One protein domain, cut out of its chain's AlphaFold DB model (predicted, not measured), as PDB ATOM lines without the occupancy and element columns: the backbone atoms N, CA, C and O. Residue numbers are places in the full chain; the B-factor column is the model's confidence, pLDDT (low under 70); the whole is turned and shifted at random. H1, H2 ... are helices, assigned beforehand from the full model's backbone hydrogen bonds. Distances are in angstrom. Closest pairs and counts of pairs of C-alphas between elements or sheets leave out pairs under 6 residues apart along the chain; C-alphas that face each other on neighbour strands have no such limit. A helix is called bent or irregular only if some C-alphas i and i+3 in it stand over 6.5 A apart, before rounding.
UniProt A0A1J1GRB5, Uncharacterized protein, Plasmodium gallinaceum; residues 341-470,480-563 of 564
ATOM      1  N   ASP A 341      35.269   8.343  42.825       58.38
ATOM      2  CA  ASP A 341      33.981   8.985  42.581       58.38
ATOM      3  C   ASP A 341      33.663   9.108  41.070       58.38
ATOM      4  O   ASP A 341      32.513   8.953  40.665       58.38
ATOM      5  N   LEU A 342      34.676   9.296  40.210       60.72
ATOM      6  CA  LEU A 342      34.515   9.343  38.746       60.72
ATOM      7  C   LEU A 342      34.219   7.965  38.140       60.72
ATOM      8  O   LEU A 342      33.476   7.883  37.162       60.72
ATOM      9  N   PHE A 343      34.763   6.894  38.728       62.31
ATOM     10  CA  PHE A 343      34.455   5.519  38.327       62.31
ATOM     11  C   PHE A 343      32.962   5.228  38.516       62.31
ATOM     12  O   PHE A 343      32.286   4.769  37.598       62.31
ATOM     13  N   TYR A 344      32.432   5.580  39.687       61.81
ATOM     14  CA  TYR A 344      31.028   5.382  40.023       61.81
ATOM     15  C   TYR A 344      30.091   6.199  39.122       61.81
ATOM     16  O   TYR A 344      29.131   5.653  38.583       61.81
ATOM     17  N   LEU A 345      30.400   7.471  38.859       61.66
ATOM     18  CA  LEU A 345      29.580   8.300  37.965       61.66
ATOM     19  C   LEU A 345      29.550   7.803  36.511       61.66
ATOM     20  O   LEU A 345      28.595   8.082  35.787       61.66
ATOM     21  N   ARG A 346      30.566   7.049  36.070       64.00
ATOM     22  CA  ARG A 346      30.603   6.447  34.728       64.00
ATOM     23  C   ARG A 346      29.840   5.127  34.628       64.00
ATOM     24  O   ARG A 346      29.373   4.811  33.536       64.00
ATOM     25  N   ASP A 347      29.666   4.399  35.731       73.44
ATOM     26  CA  ASP A 347      28.896   3.148  35.783       73.44
ATOM     27  C   ASP A 347      27.638   3.281  36.657       73.44
ATOM     28  O   ASP A 347      27.477   2.685  37.729       73.44
ATOM     29  N   THR A 348      26.709   4.102  36.171       78.38
ATOM     30  CA  THR A 348      25.451   4.398  36.868       78.38
ATOM     31  C   THR A 348      24.576   3.159  37.072       78.38
ATOM     32  O   THR A 348      23.911   3.042  38.101       78.38
ATOM     33  N   ASN A 349      24.591   2.204  36.136       83.81
ATOM     34  CA  ASN A 349      23.820   0.964  36.247       83.81
ATOM     35  C   ASN A 349      24.364   0.059  37.354       83.81
ATOM     36  O   ASN A 349      23.580  -0.528  38.102       83.81
ATOM     37  N   HIS A 350      25.688  -0.023  37.512       82.62
ATOM     38  CA  HIS A 350      26.288  -0.768  38.612       82.62
ATOM     39  C   HIS A 350      25.887  -0.205  39.980       82.62
ATOM     40  O   HIS A 350      25.494  -0.978  40.857       82.62
ATOM     41  N   ILE A 351      25.894   1.125  40.146       83.88
ATOM     42  CA  ILE A 351      25.399   1.774  41.373       83.88
ATOM     43  C   ILE A 351      23.944   1.394  41.617       83.88
ATOM     44  O   ILE A 351      23.639   0.845  42.670       83.88
ATOM     45  N   LYS A 352      23.058   1.621  40.640       89.44
ATOM     46  CA  LYS A 352      21.626   1.305  40.765       89.44
ATOM     47  C   LYS A 352      21.405  -0.149  41.195       89.44
ATOM     48  O   LYS A 352      20.646  -0.415  42.128       89.44
ATOM     49  N   ASN A 353      22.133  -1.090  40.597       90.69
ATOM     50  CA  ASN A 353      22.060  -2.499  40.974       90.69
ATOM     51  C   ASN A 353      22.531  -2.747  42.417       90.69
ATOM     52  O   ASN A 353      21.850  -3.455  43.158       90.69
ATOM     53  N   ILE A 354      23.635  -2.133  42.859       89.81
ATOM     54  CA  ILE A 354      24.098  -2.217  44.255       89.81
ATOM     55  C   ILE A 354      23.046  -1.657  45.221       89.81
ATOM     56  O   ILE A 354      22.706  -2.314  46.206       89.81
ATOM     57  N   CYS A 355      22.506  -0.465  44.955       90.88
ATOM     58  CA  CYS A 355      21.520   0.165  45.836       90.88
ATOM     59  C   CYS A 355      20.220  -0.656  45.881       90.88
ATOM     60  O   CYS A 355      19.644  -0.826  46.954       90.88
ATOM     61  N   SER A 356      19.815  -1.247  44.749       94.31
ATOM     62  CA  SER A 356      18.680  -2.178  44.656       94.31
ATOM     63  C   SER A 356      18.881  -3.428  45.518       94.31
ATOM     64  O   SER A 356      17.980  -3.810  46.265       94.31
ATOM     65  N   ILE A 357      20.076  -4.033  45.483       94.94
ATOM     66  CA  ILE A 357      20.423  -5.179  46.342       94.94
ATOM     67  C   ILE A 357      20.356  -4.780  47.817       94.94
ATOM     68  O   ILE A 357      19.805  -5.522  48.634       94.94
ATOM     69  N   ARG A 358      20.905  -3.614  48.172       92.62
ATOM     70  CA  ARG A 358      20.959  -3.136  49.559       92.62
ATOM     71  C   ARG A 358      19.570  -2.892  50.122       92.62
ATOM     72  O   ARG A 358      19.263  -3.424  51.184       92.62
ATOM     73  N   ILE A 359      18.707  -2.176  49.400       94.19
ATOM     74  CA  ILE A 359      17.339  -1.953  49.874       94.19
ATOM     75  C   ILE A 359      16.526  -3.246  49.902       94.19
ATOM     76  O   ILE A 359      15.776  -3.458  50.849       94.19
ATOM     77  N   MET A 360      16.705  -4.151  48.933       96.38
ATOM     78  CA  MET A 360      16.009  -5.436  48.956       96.38
ATOM     79  C   MET A 360      16.475  -6.308  50.124       96.38
ATOM     80  O   MET A 360      15.658  -6.972  50.755       96.38
ATOM     81  N   THR A 361      17.763  -6.274  50.469       94.88
ATOM     82  CA  THR A 361      18.292  -6.942  51.667       94.88
ATOM     83  C   THR A 361      17.664  -6.368  52.937       94.88
ATOM     84  O   THR A 361      17.256  -7.112  53.822       94.88
ATOM     85  N   THR A 362      17.519  -5.047  53.013       93.06
ATOM     86  CA  THR A 362      16.845  -4.369  54.124       93.06
ATOM     87  C   THR A 362      15.356  -4.736  54.213       93.06
ATOM     88  O   THR A 362      14.858  -5.019  55.300       93.06
ATOM     89  N   ILE A 363      14.637  -4.782  53.088       94.94
ATOM     90  CA  ILE A 363      13.234  -5.236  53.017       94.94
ATOM     91  C   ILE A 363      13.118  -6.697  53.459       94.94
ATOM     92  O   ILE A 363      12.240  -7.064  54.232       94.94
ATOM     93  N   SER A 364      14.034  -7.533  52.987       95.00
ATOM     94  CA  SER A 364      14.143  -8.934  53.364       95.00
ATOM     95  C   SER A 364      14.336  -9.096  54.878       95.00
ATOM     96  O   SER A 364      13.653  -9.909  55.503       95.00
ATOM     97  N   TRP A 365      15.199  -8.271  55.480       92.31
ATOM     98  CA  TRP A 365      15.406  -8.207  56.928       92.31
ATOM     99  C   TRP A 365      14.161  -7.719  57.680       92.31
ATOM    100  O   TRP A 365      13.851  -8.256  58.738       92.31
ATOM    101  N   PHE A 366      13.401  -6.767  57.128       90.69
ATOM    102  CA  PHE A 366      12.126  -6.323  57.706       90.69
ATOM    103  C   PHE A 366      11.131  -7.471  57.870       90.69
ATOM    104  O   PHE A 366      10.567  -7.633  58.949       90.69
ATOM    105  N   PHE A 367      10.968  -8.323  56.857       91.25
ATOM    106  CA  PHE A 367      10.114  -9.506  56.990       91.25
ATOM    107  C   PHE A 367      10.656 -10.514  58.011       91.25
ATOM    108  O   PHE A 367       9.869 -11.135  58.716       91.25
ATOM    109  N   ASN A 368      11.981 -10.633  58.156       90.19
ATOM    110  CA  ASN A 368      12.572 -11.481  59.194       90.19
ATOM    111  C   ASN A 368      12.253 -10.962  60.600       90.19
ATOM    112  O   ASN A 368      11.864 -11.729  61.469       90.19
ATOM    113  N   GLN A 369      12.376  -9.651  60.807       86.31
ATOM    114  CA  GLN A 369      12.014  -8.998  62.062       86.31
ATOM    115  C   GLN A 369      10.502  -9.164  62.371       86.31
ATOM    116  O   GLN A 369      10.138  -9.322  63.533       86.31
ATOM    117  N   ILE A 370       9.625  -9.180  61.350       84.75
ATOM    118  CA  ILE A 370       8.187  -9.497  61.507       84.75
ATOM    119  C   ILE A 370       8.011 -10.945  61.937       84.75
ATOM    120  O   ILE A 370       7.283 -11.200  62.886       84.75
ATOM    121  N   ASN A 371       8.690 -11.878  61.271       86.25
ATOM    122  CA  ASN A 371       8.533 -13.298  61.570       86.25
ATOM    123  C   ASN A 371       9.103 -13.694  62.939       86.25
ATOM    124  O   ASN A 371       8.684 -14.689  63.518       86.25
ATOM    125  N   LEU A 372      10.050 -12.911  63.461       85.00
ATOM    126  CA  LEU A 372      10.583 -13.047  64.814       85.00
ATOM    127  C   LEU A 372       9.742 -12.321  65.874       85.00
ATOM    128  O   LEU A 372      10.208 -12.209  67.000       85.00
ATOM    129  N   ASP A 373       8.556 -11.801  65.540       79.62
ATOM    130  CA  ASP A 373       7.684 -11.049  66.456       79.62
ATOM    131  C   ASP A 373       8.393  -9.862  67.147       79.62
ATOM    132  O   ASP A 373       8.148  -9.551  68.310       79.62
ATOM    133  N   MET A 374       9.279  -9.158  66.430       78.06
ATOM    134  CA  MET A 374       9.979  -7.966  66.944       78.06
ATOM    135  C   MET A 374       9.294  -6.639  66.557       78.06
ATOM    136  O   MET A 374       9.912  -5.573  66.611       78.06
ATOM    137  N   PHE A 375       8.019  -6.678  66.152       70.69
ATOM    138  CA  PHE A 375       7.226  -5.504  65.752       70.69
ATOM    139  C   PHE A 375       5.939  -5.333  66.556       70.69
ATOM    140  O   PHE A 375       5.469  -6.236  67.244       70.69
ATOM    141  N   ASN A 376       5.325  -4.155  66.408       65.38
ATOM    142  CA  ASN A 376       3.966  -3.900  66.867       65.38
ATOM    143  C   ASN A 376       2.964  -4.819  66.138       65.38
ATOM    144  O   ASN A 376       2.663  -4.588  64.963       65.38
ATOM    145  N   LYS A 377       2.441  -5.819  66.857       67.25
ATOM    146  CA  LYS A 377       1.435  -6.779  66.382       67.25
ATOM    147  C   LYS A 377       0.086  -6.122  66.039       67.25
ATOM    148  O   LYS A 377      -0.598  -6.575  65.126       67.25
ATOM    149  N   ASN A 378      -0.230  -4.971  66.641       67.31
ATOM    150  CA  ASN A 378      -1.465  -4.223  66.370       67.31
ATOM    151  C   ASN A 378      -1.473  -3.523  65.000       67.31
ATOM    152  O   ASN A 378      -2.517  -3.066  64.526       67.31
ATOM    153  N   LYS A 379      -0.318  -3.417  64.330       71.38
ATOM    154  CA  LYS A 379      -0.211  -2.790  63.010       71.38
ATOM    155  C   LYS A 379      -0.114  -3.838  61.905       71.38
ATOM    156  O   LYS A 379       0.724  -4.733  61.920       71.38
ATOM    157  N   LYS A 380      -0.910  -3.647  60.850       79.12
ATOM    158  CA  LYS A 380      -0.818  -4.459  59.627       79.12
ATOM    159  C   LYS A 380       0.557  -4.299  58.972       79.12
ATOM    160  O   LYS A 380       1.032  -3.175  58.803       79.12
ATOM    161  N   ILE A 381       1.120  -5.400  58.469       81.88
ATOM    162  CA  ILE A 381       2.421  -5.440  57.773       81.88
ATOM    163  C   ILE A 381       2.508  -4.399  56.645       81.88
ATOM    164  O   ILE A 381       3.524  -3.729  56.505       81.88
ATOM    165  N   LYS A 382       1.435  -4.208  55.859       83.38
ATOM    166  CA  LYS A 382       1.388  -3.186  54.794       83.38
ATOM    167  C   LYS A 382       1.585  -1.764  55.335       83.38
ATOM    168  O   LYS A 382       2.316  -0.976  54.739       83.38
ATOM    169  N   THR A 383       0.931  -1.437  56.448       80.94
ATOM    170  CA  THR A 383       1.056  -0.128  57.100       80.94
ATOM    171  C   THR A 383       2.477   0.061  57.610       80.94
ATOM    172  O   THR A 383       3.099   1.069  57.294       80.94
ATOM    173  N   LEU A 384       3.021  -0.955  58.288       79.94
ATOM    174  CA  LEU A 384       4.408  -0.961  58.750       79.94
ATOM    175  C   LEU A 384       5.390  -0.753  57.602       79.94
ATOM    176  O   LEU A 384       6.258   0.104  57.683       79.94
ATOM    177  N   PHE A 385       5.226  -1.473  56.496       87.00
ATOM    178  CA  PHE A 385       6.099  -1.337  55.337       87.00
ATOM    179  C   PHE A 385       6.122   0.108  54.816       87.00
ATOM    180  O   PHE A 385       7.193   0.679  54.625       87.00
ATOM    181  N   ASN A 386       4.951   0.725  54.641       84.06
ATOM    182  CA  ASN A 386       4.848   2.101  54.149       84.06
ATOM    183  C   ASN A 386       5.398   3.130  55.149       84.06
ATOM    184  O   ASN A 386       6.011   4.113  54.733       84.06
ATOM    185  N   GLU A 387       5.208   2.905  56.452       79.44
ATOM    186  CA  GLU A 387       5.788   3.740  57.506       79.44
ATOM    187  C   GLU A 387       7.314   3.658  57.517       79.44
ATOM    188  O   GLU A 387       7.953   4.681  57.719       79.44
ATOM    189  N   LYS A 388       7.901   2.473  57.296       78.38
ATOM    190  CA  LYS A 388       9.353   2.230  57.378       78.38
ATOM    191  C   LYS A 388      10.090   2.642  56.110       78.38
ATOM    192  O   LYS A 388      11.101   3.340  56.182       78.38
ATOM    193  N   PHE A 389       9.545   2.287  54.955       86.19
ATOM    194  CA  PHE A 389      10.153   2.506  53.645       86.19
ATOM    195  C   PHE A 389       9.604   3.749  52.929       86.19
ATOM    196  O   PHE A 389       9.630   3.827  51.703       86.19
ATOM    197  N   SER A 390       9.110   4.747  53.669       82.62
ATOM    198  CA  SER A 390       8.637   5.993  53.062       82.62
ATOM    199  C   SER A 390       9.774   6.734  52.342       82.62
ATOM    200  O   SER A 390      10.938   6.689  52.748       82.62
ATOM    201  N   PHE A 391       9.450   7.474  51.283       81.19
ATOM    202  CA  PHE A 391      10.455   8.276  50.580       81.19
ATOM    203  C   PHE A 391      11.131   9.298  51.510       81.19
ATOM    204  O   PHE A 391      12.343   9.492  51.450       81.19
ATOM    205  N   GLN A 392      10.364   9.906  52.423       77.00
ATOM    206  CA  GLN A 392      10.892  10.866  53.392       77.00
ATOM    207  C   GLN A 392      11.916  10.220  54.333       77.00
ATOM    208  O   GLN A 392      12.944  10.819  54.641       77.00
ATOM    209  N   ASN A 393      11.665   8.985  54.752       75.62
ATOM    210  CA  ASN A 393      12.560   8.222  55.609       75.62
ATOM    211  C   ASN A 393      13.886   7.903  54.936       75.62
ATOM    212  O   ASN A 393      14.947   8.142  55.513       75.62
ATOM    213  N   LEU A 394      13.822   7.384  53.709       77.81
ATOM    214  CA  LEU A 394      15.005   7.127  52.894       77.81
ATOM    215  C   LEU A 394      15.809   8.408  52.715       77.81
ATOM    216  O   LEU A 394      17.013   8.419  52.950       77.81
ATOM    217  N   ARG A 395      15.122   9.505  52.387       76.94
ATOM    218  CA  ARG A 395      15.728  10.817  52.191       76.94
ATOM    219  C   ARG A 395      16.424  11.305  53.460       76.94
ATOM    220  O   ARG A 395      17.558  11.760  53.385       76.94
ATOM    221  N   ASN A 396      15.803  11.151  54.628       72.88
ATOM    222  CA  ASN A 396      16.413  11.502  55.912       72.88
ATOM    223  C   ASN A 396      17.650  10.640  56.223       72.88
ATOM    224  O   ASN A 396      18.683  11.171  56.638       72.88
ATOM    225  N   MET A 397      17.568   9.323  55.999       73.69
ATOM    226  CA  MET A 397      18.692   8.395  56.194       73.69
ATOM    227  C   MET A 397      19.846   8.694  55.246       73.69
ATOM    228  O   MET A 397      21.000   8.589  55.631       73.69
ATOM    229  N   VAL A 398      19.553   9.084  54.013       72.06
ATOM    230  CA  VAL A 398      20.580   9.403  53.033       72.06
ATOM    231  C   VAL A 398      21.187  10.786  53.309       72.06
ATOM    232  O   VAL A 398      22.411  10.905  53.363       72.06
ATOM    233  N   PHE A 399      20.381  11.816  53.593       69.75
ATOM    234  CA  PHE A 399      20.866  13.177  53.890       69.75
ATOM    235  C   PHE A 399      21.776  13.276  55.107       69.75
ATOM    236  O   PHE A 399      22.746  14.032  55.138       69.75
ATOM    237  N   SER A 400      21.464  12.505  56.132       65.50
ATOM    238  CA  SER A 400      22.304  12.420  57.323       65.50
ATOM    239  C   SER A 400      23.681  11.828  57.021       65.50
ATOM    240  O   SER A 400      24.642  12.160  57.714       65.50
ATOM    241  N   ILE A 401      23.811  11.033  55.955       67.38
ATOM    242  CA  ILE A 401      25.115  10.619  55.449       67.38
ATOM    243  C   ILE A 401      25.748  11.747  54.622       67.38
ATOM    244  O   ILE A 401      26.904  12.080  54.886       67.38
ATOM    245  N   PHE A 402      25.006  12.374  53.695       62.22
ATOM    246  CA  PHE A 402      25.461  13.474  52.816       62.22
ATOM    247  C   PHE A 402      26.233  14.578  53.546       62.22
ATOM    248  O   PHE A 402      27.291  14.992  53.079       62.22
ATOM    249  N   ASN A 403      25.755  15.006  54.719       56.75
ATOM    250  CA  ASN A 403      26.381  16.066  55.525       56.75
ATOM    251  C   ASN A 403      27.841  15.773  55.939       56.75
ATOM    252  O   ASN A 403      28.507  16.627  56.524       56.75
ATOM    253  N   SER A 404      28.345  14.568  55.666       54.81
ATOM    254  CA  SER A 404      29.702  14.125  55.976       54.81
ATOM    255  C   SER A 404      30.600  13.875  54.751       54.81
ATOM    256  O   SER A 404      31.715  13.371  54.929       54.81
ATOM    257  N   VAL A 405      30.152  14.200  53.528       58.62
ATOM    258  CA  VAL A 405      30.768  13.732  52.267       58.62
ATOM    259  C   VAL A 405      30.900  14.847  51.209       58.62
ATOM    260  O   VAL A 405      30.239  15.871  51.305       58.62
ATOM    261  N   SER A 406      31.790  14.677  50.220       60.28
ATOM    262  CA  SER A 406      32.011  15.606  49.095       60.28
ATOM    263  C   SER A 406      30.865  15.610  48.070       60.28
ATOM    264  O   SER A 406      30.137  14.625  47.964       60.28
ATOM    265  N   GLU A 407      30.760  16.682  47.271       60.78
ATOM    266  CA  GLU A 407      29.727  16.883  46.230       60.78
ATOM    267  C   GLU A 407      29.592  15.690  45.266       60.78
ATOM    268  O   GLU A 407      28.491  15.199  45.047       60.78
ATOM    269  N   SER A 408      30.712  15.142  44.789       60.34
ATOM    270  CA  SER A 408      30.771  13.973  43.894       60.34
ATOM    271  C   SER A 408      30.102  12.711  44.452       60.34
ATOM    272  O   SER A 408      29.575  11.889  43.706       60.34
ATOM    273  N   LYS A 409      30.119  12.533  45.777       67.06
ATOM    274  CA  LYS A 409      29.450  11.400  46.432       67.06
ATOM    275  C   LYS A 409      27.977  11.674  46.679       67.06
ATOM    276  O   LYS A 409      27.235  10.742  46.984       67.06
ATOM    277  N   GLY A 410      27.568  12.930  46.542       69.00
ATOM    278  CA  GLY A 410      26.178  13.307  46.582       69.00
ATOM    279  C   GLY A 410      25.398  12.785  45.381       69.00
ATOM    280  O   GLY A 410      24.399  12.096  45.559       69.00
ATOM    281  N   ASP A 411      25.948  12.958  44.183       73.44
ATOM    282  CA  ASP A 411      25.365  12.427  42.945       73.44
ATOM    283  C   ASP A 411      25.184  10.891  42.992       73.44
ATOM    284  O   ASP A 411      24.181  10.342  42.531       73.44
ATOM    285  N   ILE A 412      26.137  10.174  43.603       75.69
ATOM    286  CA  ILE A 412      26.061   8.716  43.815       75.69
ATOM    287  C   ILE A 412      24.884   8.353  44.736       75.69
ATOM    288  O   ILE A 412      24.174   7.373  44.493       75.69
ATOM    289  N   LEU A 413      24.685   9.118  45.809       77.56
ATOM    290  CA  LEU A 413      23.593   8.898  46.751       77.56
ATOM    291  C   LEU A 413      22.226   9.216  46.133       77.56
ATOM    292  O   LEU A 413      21.273   8.492  46.424       77.56
ATOM    293  N   ASP A 414      22.135  10.216  45.257       81.44
ATOM    294  CA  ASP A 414      20.908  10.533  44.516       81.44
ATOM    295  C   ASP A 414      20.533   9.401  43.547       81.44
ATOM    296  O   ASP A 414      19.406   8.902  43.583       81.44
ATOM    297  N   LEU A 415      21.500   8.878  42.780       83.69
ATOM    298  CA  LEU A 415      21.293   7.687  41.942       83.69
ATOM    299  C   LEU A 415      20.818   6.476  42.760       83.69
ATOM    300  O   LEU A 415      19.965   5.703  42.312       83.69
ATOM    301  N   CYS A 416      21.371   6.301  43.962       86.75
ATOM    302  CA  CYS A 416      20.910   5.276  44.887       86.75
ATOM    303  C   CYS A 416      19.469   5.513  45.340       86.75
ATOM    304  O   CYS A 416      18.692   4.560  45.376       86.75
ATOM    305  N   MET A 417      19.113   6.742  45.710       87.19
ATOM    306  CA  MET A 417      17.777   7.091  46.191       87.19
ATOM    307  C   MET A 417      16.699   6.748  45.168       87.19
ATOM    308  O   MET A 417      15.728   6.078  45.526       87.19
ATOM    309  N   ASP A 418      16.911   7.113  43.904       87.19
ATOM    310  CA  ASP A 418      15.985   6.796  42.814       87.19
ATOM    311  C   ASP A 418      15.812   5.283  42.653       87.19
ATOM    312  O   ASP A 418      14.696   4.758  42.634       87.19
ATOM    313  N   SER A 419      16.928   4.548  42.622       90.31
ATOM    314  CA  SER A 419      16.902   3.091  42.484       90.31
ATOM    315  C   SER A 419      16.222   2.395  43.664       90.31
ATOM    316  O   SER A 419      15.541   1.386  43.482       90.31
ATOM    317  N   MET A 420      16.409   2.906  44.885       92.44
ATOM    318  CA  MET A 420      15.773   2.350  46.076       92.44
ATOM    319  C   MET A 420      14.270   2.635  46.102       92.44
ATOM    320  O   MET A 420      13.489   1.739  46.432       92.44
ATOM    321  N   ALA A 421      13.864   3.850  45.724       90.69
ATOM    322  CA  ALA A 421      12.461   4.238  45.630       90.69
ATOM    323  C   ALA A 421      11.700   3.347  44.636       90.69
ATOM    324  O   ALA A 421      10.609   2.872  44.947       90.69
ATOM    325  N   ASP A 422      12.316   3.036  43.496       89.31
ATOM    326  CA  ASP A 422      11.775   2.126  42.486       89.31
ATOM    327  C   ASP A 422      11.501   0.713  43.026       89.31
ATOM    328  O   ASP A 422      10.433   0.134  42.783       89.31
ATOM    329  N   VAL A 423      12.455   0.144  43.770       93.00
ATOM    330  CA  VAL A 423      12.304  -1.179  44.394       93.00
ATOM    331  C   VAL A 423      11.180  -1.160  45.428       93.00
ATOM    332  O   VAL A 423      10.307  -2.027  45.403       93.00
ATOM    333  N   ILE A 424      11.161  -0.156  46.303       92.56
ATOM    334  CA  ILE A 424      10.146  -0.018  47.354       92.56
ATOM    335  C   ILE A 424       8.753   0.146  46.761       92.56
ATOM    336  O   ILE A 424       7.815  -0.500  47.221       92.56
ATOM    337  N   TYR A 425       8.611   0.980  45.732       90.69
ATOM    338  CA  TYR A 425       7.341   1.189  45.050       90.69
ATOM    339  C   TYR A 425       6.821  -0.114  44.434       90.69
ATOM    340  O   TYR A 425       5.652  -0.467  44.618       90.69
ATOM    341  N   THR A 426       7.705  -0.883  43.790       89.31
ATOM    342  CA  THR A 426       7.361  -2.193  43.216       89.31
ATOM    343  C   THR A 426       6.920  -3.180  44.303       89.31
ATOM    344  O   THR A 426       5.874  -3.815  44.170       89.31
ATOM    345  N   VAL A 427       7.658  -3.271  45.416       92.00
ATOM    346  CA  VAL A 427       7.298  -4.141  46.550       92.00
ATOM    347  C   VAL A 427       5.980  -3.701  47.200       92.00
ATOM    348  O   VAL A 427       5.115  -4.541  47.427       92.00
ATOM    349  N   SER A 428       5.770  -2.404  47.441       90.31
ATOM    350  CA  SER A 428       4.524  -1.865  48.014       90.31
ATOM    351  C   SER A 428       3.302  -2.155  47.130       90.31
ATOM    352  O   SER A 428       2.221  -2.495  47.627       90.31
ATOM    353  N   SER A 429       3.474  -2.093  45.805       87.75
ATOM    354  CA  SER A 429       2.445  -2.495  44.842       87.75
ATOM    355  C   SER A 429       2.135  -3.994  44.944       87.75
ATOM    356  O   SER A 429       0.969  -4.367  45.076       87.75
ATOM    357  N   MET A 430       3.158  -4.859  44.988       87.88
ATOM    358  CA  MET A 430       2.963  -6.306  45.164       87.88
ATOM    359  C   MET A 430       2.303  -6.651  46.500       87.88
ATOM    360  O   MET A 430       1.409  -7.490  46.529       87.88
ATOM    361  N   LEU A 431       2.663  -5.955  47.580       87.81
ATOM    362  CA  LEU A 431       1.998  -6.080  48.877       87.81
ATOM    363  C   LEU A 431       0.527  -5.678  48.802       87.81
ATOM    364  O   LEU A 431      -0.331  -6.356  49.354       87.81
ATOM    365  N   SER A 432       0.214  -4.586  48.107       85.62
ATOM    366  CA  SER A 432      -1.175  -4.166  47.910       85.62
ATOM    367  C   SER A 432      -1.971  -5.222  47.147       85.62
ATOM    368  O   SER A 432      -3.043  -5.609  47.602       85.62
ATOM    369  N   ASN A 433      -1.404  -5.752  46.062       82.88
ATOM    370  CA  ASN A 433      -2.014  -6.818  45.272       82.88
ATOM    371  C   ASN A 433      -2.208  -8.113  46.071       82.88
ATOM    372  O   ASN A 433      -3.215  -8.789  45.873       82.88
ATOM    373  N   TYR A 434      -1.260  -8.456  46.947       82.31
ATOM    374  CA  TYR A 434      -1.347  -9.609  47.841       82.31
ATOM    375  C   TYR A 434      -2.594  -9.495  48.725       82.31
ATOM    376  O   TYR A 434      -3.505 -10.310  48.614       82.31
ATOM    377  N   TYR A 435      -2.716  -8.403  49.484       78.94
ATOM    378  CA  TYR A 435      -3.848  -8.201  50.394       78.94
ATOM    379  C   TYR A 435      -5.199  -7.956  49.695       78.94
ATOM    380  O   TYR A 435      -6.240  -8.168  50.310       78.94
ATOM    381  N   GLU A 436      -5.217  -7.495  48.439       76.06
ATOM    382  CA  GLU A 436      -6.457  -7.297  47.668       76.06
ATOM    383  C   GLU A 436      -6.981  -8.588  47.017       76.06
ATOM    384  O   GLU A 436      -8.192  -8.740  46.857       76.06
ATOM    385  N   LYS A 437      -6.094  -9.510  46.616       66.50
ATOM    386  CA  LYS A 437      -6.455 -10.724  45.854       66.50
ATOM    387  C   LYS A 437      -6.524 -11.997  46.697       66.50
ATOM    388  O   LYS A 437      -6.837 -13.062  46.159       66.50
ATOM    389  N   GLU A 438      -6.232 -11.924  47.990       56.59
ATOM    390  CA  GLU A 438      -6.263 -13.082  48.879       56.59
ATOM    391  C   GLU A 438      -7.686 -13.502  49.274       56.59
ATOM    392  O   GLU A 438      -8.223 -13.145  50.319       56.59
ATOM    393  N   THR A 439      -8.277 -14.354  48.437       48.97
ATOM    394  CA  THR A 439      -9.221 -15.401  48.865       48.97
ATOM    395  C   THR A 439      -8.563 -16.791  48.915       48.97
ATOM    396  O   THR A 439      -9.193 -17.735  49.381       48.97
ATOM    397  N   PHE A 440      -7.310 -16.933  48.449       41.53
ATOM    398  CA  PHE A 440      -6.668 -18.230  48.151       41.53
ATOM    399  C   PHE A 440      -5.426 -18.582  48.993       41.53
ATOM    400  O   PHE A 440      -5.011 -19.737  48.999       41.53
ATOM    401  N   PHE A 441      -4.834 -17.620  49.701       42.25
ATOM    402  CA  PHE A 441      -3.746 -17.856  50.651       42.25
ATOM    403  C   PHE A 441      -4.248 -17.424  52.032       42.25
ATOM    404  O   PHE A 441      -4.923 -16.403  52.170       42.25
ATOM    405  N   SER A 442      -4.066 -18.298  53.020       42.19
ATOM    406  CA  SER A 442      -4.546 -18.119  54.389       42.19
ATOM    407  C   SER A 442      -4.031 -16.805  54.979       42.19
ATOM    408  O   SER A 442      -2.930 -16.367  54.658       42.19
ATOM    409  N   ARG A 443      -4.818 -16.203  55.884       43.47
ATOM    410  CA  ARG A 443      -4.527 -14.970  56.651       43.47
ATOM    411  C   ARG A 443      -3.275 -15.050  57.554       43.47
ATOM    412  O   ARG A 443      -3.155 -14.276  58.500       43.47
ATOM    413  N   ASP A 444      -2.373 -15.987  57.301       52.91
ATOM    414  CA  ASP A 444      -1.154 -16.208  58.065       52.91
ATOM    415  C   ASP A 444      -0.105 -15.158  57.695       52.91
ATOM    416  O   ASP A 444       0.072 -14.854  56.513       52.91
ATOM    417  N   ASN A 445       0.639 -14.678  58.696       68.69
ATOM    418  CA  ASN A 445       1.726 -13.698  58.584       68.69
ATOM    419  C   ASN A 445       2.494 -13.801  57.251       68.69
ATOM    420  O   ASN A 445       3.033 -14.857  56.886       68.69
ATOM    421  N   LEU A 446       2.502 -12.699  56.495       83.31
ATOM    422  CA  LEU A 446       3.213 -12.594  55.226       83.31
ATOM    423  C   LEU A 446       4.725 -12.639  55.478       83.31
ATOM    424  O   LEU A 446       5.281 -11.736  56.102       83.31
ATOM    425  N   THR A 447       5.386 -13.649  54.916       90.44
ATOM    426  CA  THR A 447       6.843 -13.806  54.934       90.44
ATOM    427  C   THR A 447       7.477 -13.345  53.620       90.44
ATOM    428  O   THR A 447       6.804 -13.219  52.591       90.44
ATOM    429  N   PHE A 448       8.799 -13.149  53.615       94.56
ATOM    430  CA  PHE A 448       9.548 -12.845  52.395       94.56
ATOM    431  C   PHE A 448       9.413 -13.970  51.354       94.56
ATOM    432  O   PHE A 448       9.179 -13.696  50.177       94.56
ATOM    433  N   SER A 449       9.464 -15.235  51.784       93.38
ATOM    434  CA  SER A 449       9.263 -16.407  50.922       93.38
ATOM    435  C   SER A 449       7.865 -16.462  50.280       93.38
ATOM    436  O   SER A 449       7.736 -16.734  49.080       93.38
ATOM    437  N   LYS A 450       6.807 -16.147  51.042       91.12
ATOM    438  CA  LYS A 450       5.427 -16.040  50.532       91.12
ATOM    439  C   LYS A 450       5.283 -14.894  49.532       91.12
ATOM    440  O   LYS A 450       4.670 -15.090  48.483       91.12
ATOM    441  N   LEU A 451       5.900 -13.739  49.802       92.19
ATOM    442  CA  LEU A 451       5.907 -12.610  48.870       92.19
ATOM    443  C   LEU A 451       6.561 -12.993  47.535       92.19
ATOM    444  O   LEU A 451       5.991 -12.717  46.484       92.19
ATOM    445  N   ILE A 452       7.706 -13.688  47.565       93.94
ATOM    446  CA  ILE A 452       8.376 -14.189  46.352       93.94
ATOM    447  C   ILE A 452       7.439 -15.088  45.545       93.94
ATOM    448  O   ILE A 452       7.259 -14.858  44.350       93.94
ATOM    449  N   LYS A 453       6.827 -16.091  46.190       91.19
ATOM    450  CA  LYS A 453       5.911 -17.035  45.526       91.19
ATOM    451  C   LYS A 453       4.724 -16.308  44.899       91.19
ATOM    452  O   LYS A 453       4.365 -16.581  43.756       91.19
ATOM    453  N   PHE A 454       4.138 -15.356  45.623       89.69
ATOM    454  CA  PHE A 454       3.044 -14.542  45.110       89.69
ATOM    455  C   PHE A 454       3.460 -13.734  43.876       89.69
ATOM    456  O   PHE A 454       2.771 -13.776  42.854       89.69
ATOM    457  N   THR A 455       4.586 -13.020  43.943       89.62
ATOM    458  CA  THR A 455       5.072 -12.199  42.827       89.62
ATOM    459  C   THR A 455       5.464 -13.055  41.620       89.62
ATOM    460  O   THR A 455       5.187 -12.672  40.489       89.62
ATOM    461  N   GLU A 456       6.027 -14.244  41.830       88.56
ATOM    462  CA  GLU A 456       6.311 -15.201  40.756       88.56
ATOM    463  C   GLU A 456       5.033 -15.669  40.048       88.56
ATOM    464  O   GLU A 456       4.940 -15.596  38.823       88.56
ATOM    465  N   ILE A 457       4.008 -16.076  40.805       87.00
ATOM    466  CA  ILE A 457       2.702 -16.453  40.241       87.00
ATOM    467  C   ILE A 457       2.073 -15.270  39.496       87.00
ATOM    468  O   ILE A 457       1.462 -15.454  38.443       87.00
ATOM    469  N   TYR A 458       2.221 -14.052  40.024       85.19
ATOM    470  CA  TYR A 458       1.756 -12.835  39.366       85.19
ATOM    471  C   TYR A 458       2.427 -12.641  37.998       85.19
ATOM    472  O   TYR A 458       1.726 -12.402  37.013       85.19
ATOM    473  N   VAL A 459       3.754 -12.805  37.919       85.81
ATOM    474  CA  VAL A 459       4.516 -12.715  36.661       85.81
ATOM    475  C   VAL A 459       4.076 -13.784  35.663       85.81
ATOM    476  O   VAL A 459       3.782 -13.462  34.513       85.81
ATOM    477  N   LEU A 460       3.960 -15.038  36.106       84.38
ATOM    478  CA  LEU A 460       3.535 -16.153  35.256       84.38
ATOM    479  C   LEU A 460       2.137 -15.926  34.674       84.38
ATOM    480  O   LEU A 460       1.938 -16.078  33.473       84.38
ATOM    481  N   ARG A 461       1.174 -15.502  35.502       82.62
ATOM    482  CA  ARG A 461      -0.192 -15.199  35.044       82.62
ATOM    483  C   ARG A 461      -0.224 -14.071  34.022       82.62
ATOM    484  O   ARG A 461      -1.029 -14.127  33.101       82.62
ATOM    485  N   TYR A 462       0.615 -13.052  34.192       82.12
ATOM    486  CA  TYR A 462       0.701 -11.960  33.228       82.12
ATOM    487  C   TYR A 462       1.246 -12.451  31.884       82.12
ATOM    488  O   TYR A 462       0.616 -12.216  30.859       82.12
ATOM    489  N   LYS A 463       2.360 -13.195  31.893       81.38
ATOM    490  CA  LYS A 463       2.964 -13.751  30.672       81.38
ATOM    491  C   LYS A 463       2.028 -14.716  29.940       81.38
ATOM    492  O   LYS A 463       1.966 -14.671  28.720       81.38
ATOM    493  N   LEU A 464       1.283 -15.555  30.665       79.50
ATOM    494  CA  LEU A 464       0.296 -16.461  30.063       79.50
ATOM    495  C   LEU A 464      -0.818 -15.693  29.341       79.50
ATOM    496  O   LEU A 464      -1.112 -15.998  28.192       79.50
ATOM    497  N   LYS A 465      -1.375 -14.654  29.973       75.50
ATOM    498  CA  LYS A 465      -2.409 -13.812  29.351       75.50
ATOM    499  C   LYS A 465      -1.910 -13.069  28.114       75.50
ATOM    500  O   LYS A 465      -2.648 -12.932  27.146       75.50
ATOM    501  N   ASP A 466      -0.665 -12.600  28.156       73.38
ATOM    502  CA  ASP A 466      -0.020 -11.945  27.015       73.38
ATOM    503  C   ASP A 466       0.150 -12.922  25.834       73.38
ATOM    504  O   ASP A 466      -0.152 -12.589  24.690       73.38
ATOM    505  N   MET A 467       0.529 -14.177  26.116       69.56
ATOM    506  CA  MET A 467       0.634 -15.246  25.111       69.56
ATOM    507  C   MET A 467      -0.719 -15.674  24.526       69.56
ATOM    508  O   MET A 467      -0.780 -16.063  23.361       69.56
ATOM    509  N   GLU A 468      -1.794 -15.613  25.311       72.81
ATOM    510  CA  GLU A 468      -3.149 -15.976  24.875       72.81
ATOM    511  C   GLU A 468      -3.777 -14.931  23.932       72.81
ATOM    512  O   GLU A 468      -4.837 -15.179  23.360       72.81
ATOM    513  N   GLY A 469      -3.124 -13.780  23.706       57.84
ATOM    514  CA  GLY A 469      -3.596 -12.747  22.773       57.84
ATOM    515  C   GLY A 469      -4.933 -12.116  23.183       57.84
ATOM    516  O   GLY A 469      -5.586 -11.445  22.377       57.84
ATOM    517  N   GLU A 470      -5.356 -12.332  24.429       48.69
ATOM    518  CA  GLU A 470      -6.605 -11.831  24.973       48.69
ATOM    519  C   GLU A 470      -6.516 -10.314  25.198       48.69
ATOM    520  O   GLU A 470      -6.222  -9.826  26.288       48.69
ATOM    521  N   ARG A 480      -8.197  -2.177  39.043       35.09
ATOM    522  CA  ARG A 480      -8.068  -0.724  38.901       35.09
ATOM    523  C   ARG A 480      -6.813  -0.445  38.082       35.09
ATOM    524  O   ARG A 480      -5.744  -0.917  38.456       35.09
ATOM    525  N   LYS A 481      -6.988   0.309  36.989       38.41
ATOM    526  CA  LYS A 481      -5.958   0.878  36.106       38.41
ATOM    527  C   LYS A 481      -4.643   1.113  36.860       38.41
ATOM    528  O   LYS A 481      -4.447   2.170  37.453       38.41
ATOM    529  N   MET A 482      -3.753   0.128  36.846       36.69
ATOM    530  CA  MET A 482      -2.365   0.303  37.242       36.69
ATOM    531  C   MET A 482      -1.557   0.357  35.957       36.69
ATOM    532  O   MET A 482      -1.720  -0.485  35.076       36.69
ATOM    533  N   ASN A 483      -0.740   1.404  35.854       39.66
ATOM    534  CA  ASN A 483       0.236   1.617  34.794       39.66
ATOM    535  C   ASN A 483       0.967   0.298  34.481       39.66
ATOM    536  O   ASN A 483       1.250  -0.444  35.428       39.66
ATOM    537  N   PRO A 484       1.290  -0.008  33.213       43.59
ATOM    538  CA  PRO A 484       2.001  -1.226  32.862       43.59
ATOM    539  C   PRO A 484       3.413  -1.136  33.443       43.59
ATOM    540  O   PRO A 484       4.333  -0.596  32.834       43.59
ATOM    541  N   PHE A 485       3.590  -1.615  34.671       53.78
ATOM    542  CA  PHE A 485       4.908  -1.945  35.177       53.78
ATOM    543  C   PHE A 485       5.520  -2.933  34.192       53.78
ATOM    544  O   PHE A 485       4.881  -3.934  33.865       53.78
ATOM    545  N   ASN A 486       6.735  -2.651  33.717       72.62
ATOM    546  CA  ASN A 486       7.459  -3.582  32.863       72.62
ATOM    547  C   ASN A 486       7.547  -4.928  33.603       72.62
ATOM    548  O   ASN A 486       8.158  -5.009  34.672       72.62
ATOM    549  N   ILE A 487       6.898  -5.962  33.065       82.62
ATOM    550  CA  ILE A 487       6.853  -7.290  33.678       82.62
ATOM    551  C   ILE A 487       8.263  -7.859  33.867       82.62
ATOM    552  O   ILE A 487       8.524  -8.500  34.885       82.62
ATOM    553  N   ASN A 488       9.193  -7.503  32.976       83.12
ATOM    554  CA  ASN A 488      10.601  -7.871  33.074       83.12
ATOM    555  C   ASN A 488      11.255  -7.216  34.298       83.12
ATOM    556  O   ASN A 488      12.030  -7.859  34.995       83.12
ATOM    557  N   LYS A 489      10.874  -5.983  34.672       85.00
ATOM    558  CA  LYS A 489      11.354  -5.340  35.915       85.00
ATOM    559  C   LYS A 489      10.903  -6.110  37.159       85.00
ATOM    560  O   LYS A 489      11.681  -6.250  38.104       85.00
ATOM    561  N   ILE A 490       9.667  -6.616  37.169       87.88
ATOM    562  CA  ILE A 490       9.135  -7.423  38.281       87.88
ATOM    563  C   ILE A 490       9.826  -8.791  38.320       87.88
ATOM    564  O   ILE A 490      10.225  -9.246  39.388       87.88
ATOM    565  N   GLU A 491      10.017  -9.432  37.172       88.81
ATOM    566  CA  GLU A 491      10.730 -10.706  37.072       88.81
ATOM    567  C   GLU A 491      12.194 -10.589  37.520       88.81
ATOM    568  O   GLU A 491      12.666 -11.385  38.335       88.81
ATOM    569  N   ASN A 492      12.886  -9.536  37.087       90.31
ATOM    570  CA  ASN A 492      14.232  -9.201  37.536       90.31
ATOM    571  C   ASN A 492      14.292  -9.038  39.065       90.31
ATOM    572  O   ASN A 492      15.189  -9.567  39.729       90.31
ATOM    573  N   LEU A 493      13.293  -8.363  39.647       92.44
ATOM    574  CA  LEU A 493      13.151  -8.232  41.096       92.44
ATOM    575  C   LEU A 493      12.973  -9.599  41.776       92.44
ATOM    576  O   LEU A 493      13.631  -9.865  42.781       92.44
ATOM    577  N   VAL A 494      12.138 -10.483  41.219       93.25
ATOM    578  CA  VAL A 494      11.916 -11.840  41.746       93.25
ATOM    579  C   VAL A 494      13.213 -12.646  41.755       93.25
ATOM    580  O   VAL A 494      13.524 -13.281  42.764       93.25
ATOM    581  N   CYS A 495      14.018 -12.587  40.690       93.06
ATOM    582  CA  CYS A 495      15.325 -13.246  40.662       93.06
ATOM    583  C   CYS A 495      16.264 -12.719  41.763       93.06
ATOM    584  O   CYS A 495      16.914 -13.515  42.450       93.06
ATOM    585  N   MET A 496      16.289 -11.399  42.000       95.31
ATOM    586  CA  MET A 496      17.044 -10.807  43.112       95.31
ATOM    587  C   MET A 496      16.549 -11.319  44.472       95.31
ATOM    588  O   MET A 496      17.358 -11.739  45.302       95.31
ATOM    589  N   MET A 497      15.231 -11.335  44.696       96.00
ATOM    590  CA  MET A 497      14.636 -11.804  45.950       96.00
ATOM    591  C   MET A 497      14.944 -13.282  46.217       96.00
ATOM    592  O   MET A 497      15.386 -13.624  47.314       96.00
ATOM    593  N   LYS A 498      14.794 -14.156  45.211       95.69
ATOM    594  CA  LYS A 498      15.130 -15.587  45.306       95.69
ATOM    595  C   LYS A 498      16.594 -15.804  45.682       95.69
ATOM    596  O   LYS A 498      16.905 -16.616  46.552       95.69
ATOM    597  N   ARG A 499      17.510 -15.056  45.058       94.38
ATOM    598  CA  ARG A 499      18.952 -15.155  45.327       94.38
ATOM    599  C   ARG A 499      19.318 -14.671  46.728       94.38
ATOM    600  O   ARG A 499      20.119 -15.326  47.392       94.38
ATOM    601  N   LEU A 500      18.707 -13.585  47.202       95.31
ATOM    602  CA  LEU A 500      18.865 -13.125  48.586       95.31
ATOM    603  C   LEU A 500      18.295 -14.135  49.588       95.31
ATOM    604  O   LEU A 500      18.972 -14.454  50.565       95.31
ATOM    605  N   SER A 501      17.121 -14.709  49.305       96.00
ATOM    606  CA  SER A 501      16.530 -15.779  50.120       96.00
ATOM    607  C   SER A 501      17.460 -16.987  50.219       96.00
ATOM    608  O   SER A 501      17.740 -17.455  51.316       96.00
ATOM    609  N   ASN A 502      18.047 -17.428  49.101       94.06
ATOM    610  CA  ASN A 502      19.028 -18.516  49.090       94.06
ATOM    611  C   ASN A 502      20.267 -18.218  49.947       94.06
ATOM    612  O   ASN A 502      20.769 -19.118  50.623       94.06
ATOM    613  N   LYS A 503      20.778 -16.975  49.929       92.62
ATOM    614  CA  LYS A 503      21.913 -16.580  50.781       92.62
ATOM    615  C   LYS A 503      21.530 -16.607  52.258       92.62
ATOM    616  O   LYS A 503      22.251 -17.224  53.035       92.62
ATOM    617  N   MET A 504      20.401 -16.005  52.629       92.62
ATOM    618  CA  MET A 504      19.914 -16.026  54.012       92.62
ATOM    619  C   MET A 504      19.661 -17.458  54.496       92.62
ATOM    620  O   MET A 504      20.188 -17.839  55.536       92.62
ATOM    621  N   ASN A 505      18.961 -18.279  53.706       94.00
ATOM    622  CA  ASN A 505      18.692 -19.687  54.003       94.00
ATOM    623  C   ASN A 505      19.987 -20.479  54.263       94.00
ATOM    624  O   ASN A 505      20.068 -21.229  55.235       94.00
ATOM    625  N   PHE A 506      21.031 -20.263  53.449       90.81
ATOM    626  CA  PHE A 506      22.340 -20.881  53.668       90.81
ATOM    627  C   PHE A 506      22.946 -20.483  55.019       90.81
ATOM    628  O   PHE A 506      23.353 -21.359  55.774       90.81
ATOM    629  N   TYR A 507      22.990 -19.193  55.359       88.62
ATOM    630  CA  TYR A 507      23.577 -18.762  56.632       88.62
ATOM    631  C   TYR A 507      22.750 -19.192  57.846       88.62
ATOM    632  O   TYR A 507      23.325 -19.602  58.850       88.62
ATOM    633  N   ILE A 508      21.421 -19.191  57.734       90.44
ATOM    634  CA  ILE A 508      20.522 -19.705  58.776       90.44
ATOM    635  C   ILE A 508      20.765 -21.196  59.004       90.44
ATOM    636  O   ILE A 508      20.782 -21.636  60.150       90.44
ATOM    637  N   SER A 509      21.058 -21.964  57.948       89.94
ATOM    638  CA  SER A 509      21.389 -23.392  58.070       89.94
ATOM    639  C   SER A 509      22.660 -23.705  58.838       89.94
ATOM    640  O   SER A 509      22.848 -24.836  59.279       89.94
ATOM    641  N   LEU A 510      23.523 -22.707  59.012       88.88
ATOM    642  CA  LEU A 510      24.734 -22.835  59.805       88.88
ATOM    643  C   LEU A 510      24.505 -22.490  61.282       88.88
ATOM    644  O   LEU A 510      25.433 -22.661  62.066       88.88
ATOM    645  N   LEU A 511      23.322 -21.996  61.667       88.19
ATOM    646  CA  LEU A 511      22.985 -21.665  63.053       88.19
ATOM    647  C   LEU A 511      22.673 -22.915  63.879       88.19
ATOM    648  O   LEU A 511      22.221 -23.939  63.363       88.19
ATOM    649  N   LYS A 512      22.884 -22.805  65.190       86.94
ATOM    650  CA  LYS A 512      22.445 -23.801  66.165       86.94
ATOM    651  C   LYS A 512      20.922 -23.932  66.124       86.94
ATOM    652  O   LYS A 512      20.211 -22.930  66.069       86.94
ATOM    653  N   LYS A 513      20.438 -25.173  66.213       86.38
ATOM    654  CA  LYS A 513      19.002 -25.471  66.247       86.38
ATOM    655  C   LYS A 513      18.308 -24.793  67.425       86.38
ATOM    656  O   LYS A 513      18.682 -25.017  68.577       86.38
ATOM    657  N   SER A 514      17.299 -23.987  67.113       87.12
ATOM    658  CA  SER A 514      16.427 -23.284  68.055       87.12
ATOM    659  C   SER A 514      15.092 -22.962  67.381       87.12
ATOM    660  O   SER A 514      14.980 -23.038  66.156       87.12
ATOM    661  N   TYR A 515      14.087 -22.565  68.159       88.88
ATOM    662  CA  TYR A 515      12.807 -22.138  67.596       88.88
ATOM    663  C   TYR A 515      12.959 -20.828  66.809       88.88
ATOM    664  O   TYR A 515      12.332 -20.649  65.768       88.88
ATOM    665  N   LEU A 516      13.870 -19.942  67.228       88.88
ATOM    666  CA  LEU A 516      14.207 -18.742  66.451       88.88
ATOM    667  C   LEU A 516      14.805 -19.085  65.081       88.88
ATOM    668  O   LEU A 516      14.493 -18.414  64.101       88.88
ATOM    669  N   GLN A 517      15.626 -20.138  64.983       90.81
ATOM    670  CA  GLN A 517      16.130 -20.606  63.689       90.81
ATOM    671  C   GLN A 517      14.985 -21.093  62.788       90.81
ATOM    672  O   GLN A 517      14.975 -20.780  61.598       90.81
ATOM    673  N   GLU A 518      14.021 -21.837  63.339       90.50
ATOM    674  CA  GLU A 518      12.844 -22.320  62.602       90.50
ATOM    675  C   GLU A 518      12.006 -21.154  62.057       90.50
ATOM    676  O   GLU A 518      11.703 -21.130  60.864       90.50
ATOM    677  N   LEU A 519      11.745 -20.129  62.875       88.56
ATOM    678  CA  LEU A 519      11.071 -18.905  62.426       88.56
ATOM    679  C   LEU A 519      11.863 -18.188  61.325       88.56
ATOM    680  O   LEU A 519      11.297 -17.745  60.327       88.56
ATOM    681  N   MET A 520      13.186 -18.081  61.439       91.06
ATOM    682  CA  MET A 520      13.980 -17.494  60.354       91.06
ATOM    683  C   MET A 520      13.870 -18.321  59.061       91.06
ATOM    684  O   MET A 520      13.812 -17.749  57.972       91.06
ATOM    685  N   TYR A 521      13.798 -19.652  59.149       90.62
ATOM    686  CA  TYR A 521      13.627 -20.517  57.981       90.62
ATOM    687  C   TYR A 521      12.292 -20.331  57.266       90.62
ATOM    688  O   TYR A 521      12.276 -20.310  56.038       90.62
ATOM    689  N   GLU A 522      11.194 -20.135  57.995       90.12
ATOM    690  CA  GLU A 522       9.886 -19.837  57.392       90.12
ATOM    691  C   GLU A 522       9.925 -18.563  56.533       90.12
ATOM    692  O   GLU A 522       9.243 -18.455  55.505       90.12
ATOM    693  N   ASN A 523      10.771 -17.601  56.917       92.56
ATOM    694  CA  ASN A 523      10.958 -16.377  56.155       92.56
ATOM    695  C   ASN A 523      11.773 -16.576  54.864       92.56
ATOM    696  O   ASN A 523      11.568 -15.844  53.894       92.56
ATOM    697  N   TYR A 524      12.658 -17.577  54.821       94.56
ATOM    698  CA  TYR A 524      13.646 -17.763  53.760       94.56
ATOM    699  C   TYR A 524      13.634 -19.171  53.169       94.56
ATOM    700  O   TYR A 524      14.348 -20.061  53.629       94.56
ATOM    701  N   ASP A 525      12.913 -19.341  52.063       91.19
ATOM    702  CA  ASP A 525      12.919 -20.585  51.294       91.19
ATOM    703  C   ASP A 525      14.151 -20.705  50.387       91.19
ATOM    704  O   ASP A 525      14.788 -19.714  50.000       91.19
ATOM    705  N   LYS A 526      14.455 -21.951  50.008       91.19
ATOM    706  CA  LYS A 526      15.445 -22.279  48.983       91.19
ATOM    707  C   LYS A 526      14.769 -22.374  47.616       91.19
ATOM    708  O   LYS A 526      13.888 -23.201  47.403       91.19
ATOM    709  N   TYR A 527      15.242 -21.576  46.671       88.44
ATOM    710  CA  TYR A 527      14.731 -21.492  45.311       88.44
ATOM    711  C   TYR A 527      15.739 -22.027  44.303       88.44
ATOM    712  O   TYR A 527      16.938 -21.744  44.382       88.44
ATOM    713  N   ILE A 528      15.232 -22.741  43.301       81.19
ATOM    714  CA  ILE A 528      15.972 -23.001  42.070       81.19
ATOM    715  C   ILE A 528      15.816 -21.753  41.198       81.19
ATOM    716  O   ILE A 528      14.701 -21.324  40.907       81.19
ATOM    717  N   VAL A 529      16.940 -21.140  40.842       72.94
ATOM    718  CA  VAL A 529      16.988 -20.038  39.879       72.94
ATOM    719  C   VAL A 529      17.726 -20.588  38.674       72.94
ATOM    720  O   VAL A 529      18.931 -20.826  38.749       72.94
ATOM    721  N   GLU A 530      16.990 -20.874  37.604       66.00
ATOM    722  CA  GLU A 530      17.609 -21.198  36.324       66.00
ATOM    723  C   GLU A 530      18.328 -19.944  35.837       66.00
ATOM    724  O   GLU A 530      17.725 -18.879  35.695       66.00
ATOM    725  N   ASN A 531      19.644 -20.046  35.664       60.22
ATOM    726  CA  ASN A 531      20.414 -18.933  35.146       60.22
ATOM    727  C   ASN A 531      20.072 -18.789  33.666       60.22
ATOM    728  O   ASN A 531      20.331 -19.690  32.869       60.22
ATOM    729  N   ILE A 532      19.497 -17.644  33.302       57.12
ATOM    730  CA  ILE A 532      19.391 -17.275  31.898       57.12
ATOM    731  C   ILE A 532      20.817 -16.965  31.453       57.12
ATOM    732  O   ILE A 532      21.447 -16.017  31.917       57.12
ATOM    733  N   PHE A 533      21.340 -17.820  30.582       51.69
ATOM    734  CA  PHE A 533      22.700 -17.753  30.052       51.69
ATOM    735  C   PHE A 533      22.898 -16.646  28.993       51.69
ATOM    736  O   PHE A 533      23.895 -16.629  28.273       51.69
ATOM    737  N   ILE A 534      21.926 -15.743  28.869       54.50
ATOM    738  CA  ILE A 534      21.900 -14.630  27.924       54.50
ATOM    739  C   ILE A 534      21.951 -13.339  28.741       54.50
ATOM    740  O   ILE A 534      21.253 -13.206  29.746       54.50
ATOM    741  N   ASP A 535      22.790 -12.400  28.305       52.97
ATOM    742  CA  ASP A 535      22.891 -11.068  28.896       52.97
ATOM    743  C   ASP A 535      21.646 -10.267  28.516       52.97
ATOM    744  O   ASP A 535      21.553  -9.700  27.427       52.97
ATOM    745  N   ASP A 536      20.653 -10.306  29.394       64.25
ATOM    746  CA  ASP A 536      19.466  -9.477  29.306       64.25
ATOM    747  C   ASP A 536      19.579  -8.379  30.364       64.25
ATOM    748  O   ASP A 536      19.493  -8.632  31.569       64.25
ATOM    749  N   SER A 537      19.793  -7.142  29.910       66.19
ATOM    750  CA  SER A 537      19.872  -5.979  30.796       66.19
ATOM    751  C   SER A 537      18.582  -5.746  31.582       66.19
ATOM    752  O   SER A 537      18.633  -5.174  32.671       66.19
ATOM    753  N   GLU A 538      17.434  -6.189  31.062       76.75
ATOM    754  CA  GLU A 538      16.148  -6.084  31.749       76.75
ATOM    755  C   GLU A 538      15.995  -7.152  32.839       76.75
ATOM    756  O   GLU A 538      15.364  -6.877  33.859       76.75
ATOM    757  N   LEU A 539      16.638  -8.316  32.677       85.38
ATOM    758  CA  LEU A 539      16.643  -9.450  33.612       85.38
ATOM    759  C   LEU A 539      18.021  -9.689  34.254       85.38
ATOM    760  O   LEU A 539      18.390 -10.824  34.569       85.38
ATOM    761  N   PHE A 540      18.792  -8.623  34.487       88.06
ATOM    762  CA  PHE A 540      20.169  -8.695  34.986       88.06
ATOM    763  C   PHE A 540      20.342  -9.618  36.209       88.06
ATOM    764  O   PHE A 540      21.260 -10.438  36.254       88.06
ATOM    765  N   PHE A 541      19.453  -9.543  37.200       90.50
ATOM    766  CA  PHE A 541      19.487 -10.372  38.406       90.50
ATOM    767  C   PHE A 541      19.041 -11.818  38.190       90.50
ATOM    768  O   PHE A 541      19.137 -12.592  39.141       90.50
ATOM    769  N   CYS A 542      18.613 -12.206  36.992       87.62
ATOM    770  CA  CYS A 542      18.417 -13.597  36.575       87.62
ATOM    771  C   CYS A 542      19.669 -14.184  35.886       87.62
ATOM    772  O   CYS A 542      19.781 -15.399  35.739       87.62
ATOM    773  N   THR A 543      20.650 -13.349  35.517       84.19
ATOM    774  CA  THR A 543      21.903 -13.768  34.853       84.19
ATOM    775  C   THR A 543      22.998 -14.162  35.850       84.19
ATOM    776  O   THR A 543      22.931 -13.810  37.033       84.19
ATOM    777  N   SER A 544      24.057 -14.834  35.398       79.25
ATOM    778  CA  SER A 544      25.236 -15.152  36.226       79.25
ATOM    779  C   SER A 544      25.942 -13.902  36.769       79.25
ATOM    780  O   SER A 544      26.377 -13.890  37.925       79.25
ATOM    781  N   SER A 545      25.993 -12.823  35.977       81.75
ATOM    782  CA  SER A 545      26.541 -11.523  36.395       81.75
ATOM    783  C   SER A 545      25.800 -10.937  37.597       81.75
ATOM    784  O   SER A 545      26.432 -10.506  38.566       81.75
ATOM    785  N   GLY A 546      24.465 -10.955  37.567       86.75
ATOM    786  CA  GLY A 546      23.661 -10.504  38.700       86.75
ATOM    787  C   GLY A 546      23.833 -11.382  39.941       86.75
ATOM    788  O   GLY A 546      23.776 -10.884  41.063       86.75
ATOM    789  N   GLU A 547      24.105 -12.677  39.760       87.12
ATOM    790  CA  GLU A 547      24.231 -13.640  40.865       87.12
ATOM    791  C   GLU A 547      25.498 -13.352  41.644       87.12
ATOM    792  O   GLU A 547      25.511 -13.291  42.875       87.12
ATOM    793  N   TYR A 548      26.562 -13.149  40.876       85.88
ATOM    794  CA  TYR A 548      27.864 -12.798  41.375       85.88
ATOM    795  C   TYR A 548      27.826 -11.446  42.097       85.88
ATOM    796  O   TYR A 548      28.349 -11.351  43.206       85.88
ATOM    797  N   LEU A 549      27.138 -10.434  41.548       87.31
ATOM    798  CA  LEU A 549      26.995  -9.139  42.221       87.31
ATOM    799  C   LEU A 549      26.269  -9.272  43.570       87.31
ATOM    800  O   LEU A 549      26.760  -8.758  44.574       87.31
ATOM    801  N   ILE A 550      25.152 -10.010  43.618       91.38
ATOM    802  CA  ILE A 550      24.431 -10.287  44.872       91.38
ATOM    803  C   ILE A 550      25.343 -11.014  45.860       91.38
ATOM    804  O   ILE A 550      25.398 -10.650  47.032       91.38
ATOM    805  N   HIS A 551      26.088 -12.026  45.409       87.19
ATOM    806  CA  HIS A 551      27.013 -12.755  46.270       87.19
ATOM    807  C   HIS A 551      28.116 -11.855  46.842       87.19
ATOM    808  O   HIS A 551      28.390 -11.936  48.042       87.19
ATOM    809  N   LYS A 552      28.704 -10.993  46.006       84.31
ATOM    810  CA  LYS A 552      29.756 -10.043  46.375       84.31
ATOM    811  C   LYS A 552      29.252  -9.029  47.398       84.31
ATOM    812  O   LYS A 552      29.882  -8.871  48.441       84.31
ATOM    813  N   GLU A 553      28.110  -8.390  47.141       86.94
ATOM    814  CA  GLU A 553      27.511  -7.429  48.076       86.94
ATOM    815  C   GLU A 553      27.105  -8.099  49.391       86.94
ATOM    816  O   GLU A 553      27.360  -7.560  50.472       86.94
ATOM    817  N   PHE A 554      26.539  -9.306  49.322       88.06
ATOM    818  CA  PHE A 554      26.141 -10.033  50.519       88.06
ATOM    819  C   PHE A 554      27.353 -10.379  51.393       88.06
ATOM    820  O   PHE A 554      27.339 -10.127  52.592       88.06
ATOM    821  N   PHE A 555      28.423 -10.928  50.818       83.31
ATOM    822  CA  PHE A 555      29.605 -11.333  51.585       83.31
ATOM    823  C   PHE A 555      30.412 -10.136  52.107       83.31
ATOM    824  O   PHE A 555      30.820 -10.114  53.268       83.31
ATOM    825  N   ASN A 556      30.631  -9.119  51.268       80.44
ATOM    826  CA  ASN A 556      31.510  -8.006  51.618       80.44
ATOM    827  C   ASN A 556      30.860  -6.972  52.534       80.44
ATOM    828  O   ASN A 556      31.593  -6.331  53.289       80.44
ATOM    829  N   ASN A 557      29.533  -6.818  52.462       84.06
ATOM    830  CA  ASN A 557      28.807  -5.759  53.159       84.06
ATOM    831  C   ASN A 557      27.741  -6.328  54.105       84.06
ATOM    832  O   ASN A 557      27.814  -6.077  55.302       84.06
ATOM    833  N   VAL A 558      26.788  -7.126  53.609       86.12
ATOM    834  CA  VAL A 558      25.639  -7.589  54.419       86.12
ATOM    835  C   VAL A 558      26.079  -8.490  55.572       86.12
ATOM    836  O   VAL A 558      25.780  -8.201  56.726       86.12
ATOM    837  N   PHE A 559      26.825  -9.557  55.278       84.06
ATOM    838  CA  PHE A 559      27.248 -10.539  56.273       84.06
ATOM    839  C   PHE A 559      28.115  -9.902  57.363       84.06
ATOM    840  O   PHE A 559      27.930 -10.201  58.532       84.06
ATOM    841  N   LYS A 560      28.984  -8.944  57.009       81.88
ATOM    842  CA  LYS A 560      29.793  -8.191  57.985       81.88
ATOM    843  C   LYS A 560      28.979  -7.278  58.903       81.88
ATOM    844  O   LYS A 560      29.494  -6.858  59.931       81.88
ATOM    845  N   ILE A 561      27.762  -6.904  58.505       81.94
ATOM    846  CA  ILE A 561      26.868  -6.095  59.340       81.94
ATOM    847  C   ILE A 561      26.127  -6.986  60.325       81.94
ATOM    848  O   ILE A 561      26.007  -6.604  61.480       81.94
ATOM    849  N   ILE A 562      25.621  -8.136  59.870       81.69
ATOM    850  CA  ILE A 562      24.742  -8.998  60.673       81.69
ATOM    851  C   ILE A 562      25.486 -10.094  61.444       81.69
ATOM    852  O   ILE A 562      24.891 -10.698  62.326       81.69
ATOM    853  N   SER A 563      26.748 -10.376  61.116       80.75
ATOM    854  CA  SER A 563      27.586 -11.360  61.807       80.75
ATOM    855  C   SER A 563      28.580 -10.669  62.730       80.75
ATOM    856  O   SER A 563      29.269  -9.743  62.298       80.75
TER     857      SER A 563
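AT A GLANCE: This is residues 341 to 470 and 480 to 563 of the 564 residues of an uncharacterized protein of Plasmodium gallinaceum (UniProt A0A1J1GRB5). The long helix H5 runs along one side of the domain, with H3 and H4 running back along it, while H2 crosses another side of H5 and lies in the middle. H7 and H9 pack on H2 away from H5; H6 lies side by side with H7 and crosses H5, H8 folds back at the end of H7, and short H1 sits near the start of H5. Residues 464 to 470 stick out. The printed part has 214 residues, with nine named helices, H1 to H9 in chain order, and no named strand: all helix. It is compact, with a radius of gyration of the C-alphas of 17.7 A and spans of 51 by 49 by 34 A.

IN THESE COORDINATES: H5, residues 407 to 437, is the longest helix at 45.5 A, from C-alpha 407 at (29.727, 16.883, 46.230) to C-alpha 437 at (-6.455, -10.724, 45.854). H2, residues 348 to 371, measures 34.8 A, H7, residues 487 to 509, 32.6 A, H6, residues 448 to 467, 28.8 A, and H9, residues 544 to 562, 25.2 A, ending at (24.742, -8.998, 60.673). The shorter ones are H1, residues 341 to 346, H3, residues 381 to 388, H4, residues 391 to 402, and H8, residues 515 to 523. H9 has a kink of 35 degrees near residue 555 and is only just irregular, with C-alphas 556 and 559 6.8 A apart.

HOW THE PARTS SIT: H2 and H5 are the hub, touching five helices each. They touch at a steep tilt of 46 degrees, the closest C-alphas being those of Cys 355 and Cys 416, 5.2 A apart. H4 and H5 form a helical hairpin at a shallow tilt of 23 degrees, closest at C-alphas 402 and 410, 6.3 A. H3 touches H5 with C-alphas 382 and 431 closest, 6.6 A, and H1 touches it with C-alphas 341 and 408 closest, 6.1 A. H6 touches H5 about perpendicular, at 79 degrees, with C-alphas 430 and 455 closest, 6.7 A. H7 touches H2 with C-alphas 361 and 500 closest, 6.9 A, and H9 touches H2 with C-alphas 357 and 550 closest, 6.7 A. H6 and H7 touch, opposite ways at a shallow tilt of 28 degrees, closest at C-alphas 452 and 494, 6.3 A. H7 and H8 form a helical hairpin, closest at C-alphas 505 and 521, 6.5 A. H5 and H9 are apart. Every O i to N i+4 pair is within hydrogen-bond range in H1, H2, H3, H6, H7 and H8; in H4 7 of 8 are, in H5 26 of 27, in H9 13 of 15.

THE WHOLE: The C-alphas farthest apart, Ser 404 and Glu 470, are 54.3 A apart. Residues 471 to 479 are not printed; C-alphas 470 and 480 are 17.9 A apart across this cut. The link from H8 to H9 is long. Mean pLDDT of the printed part is 79.8; 47 residues are under 70, among them 399 to 410 and 437 to 445.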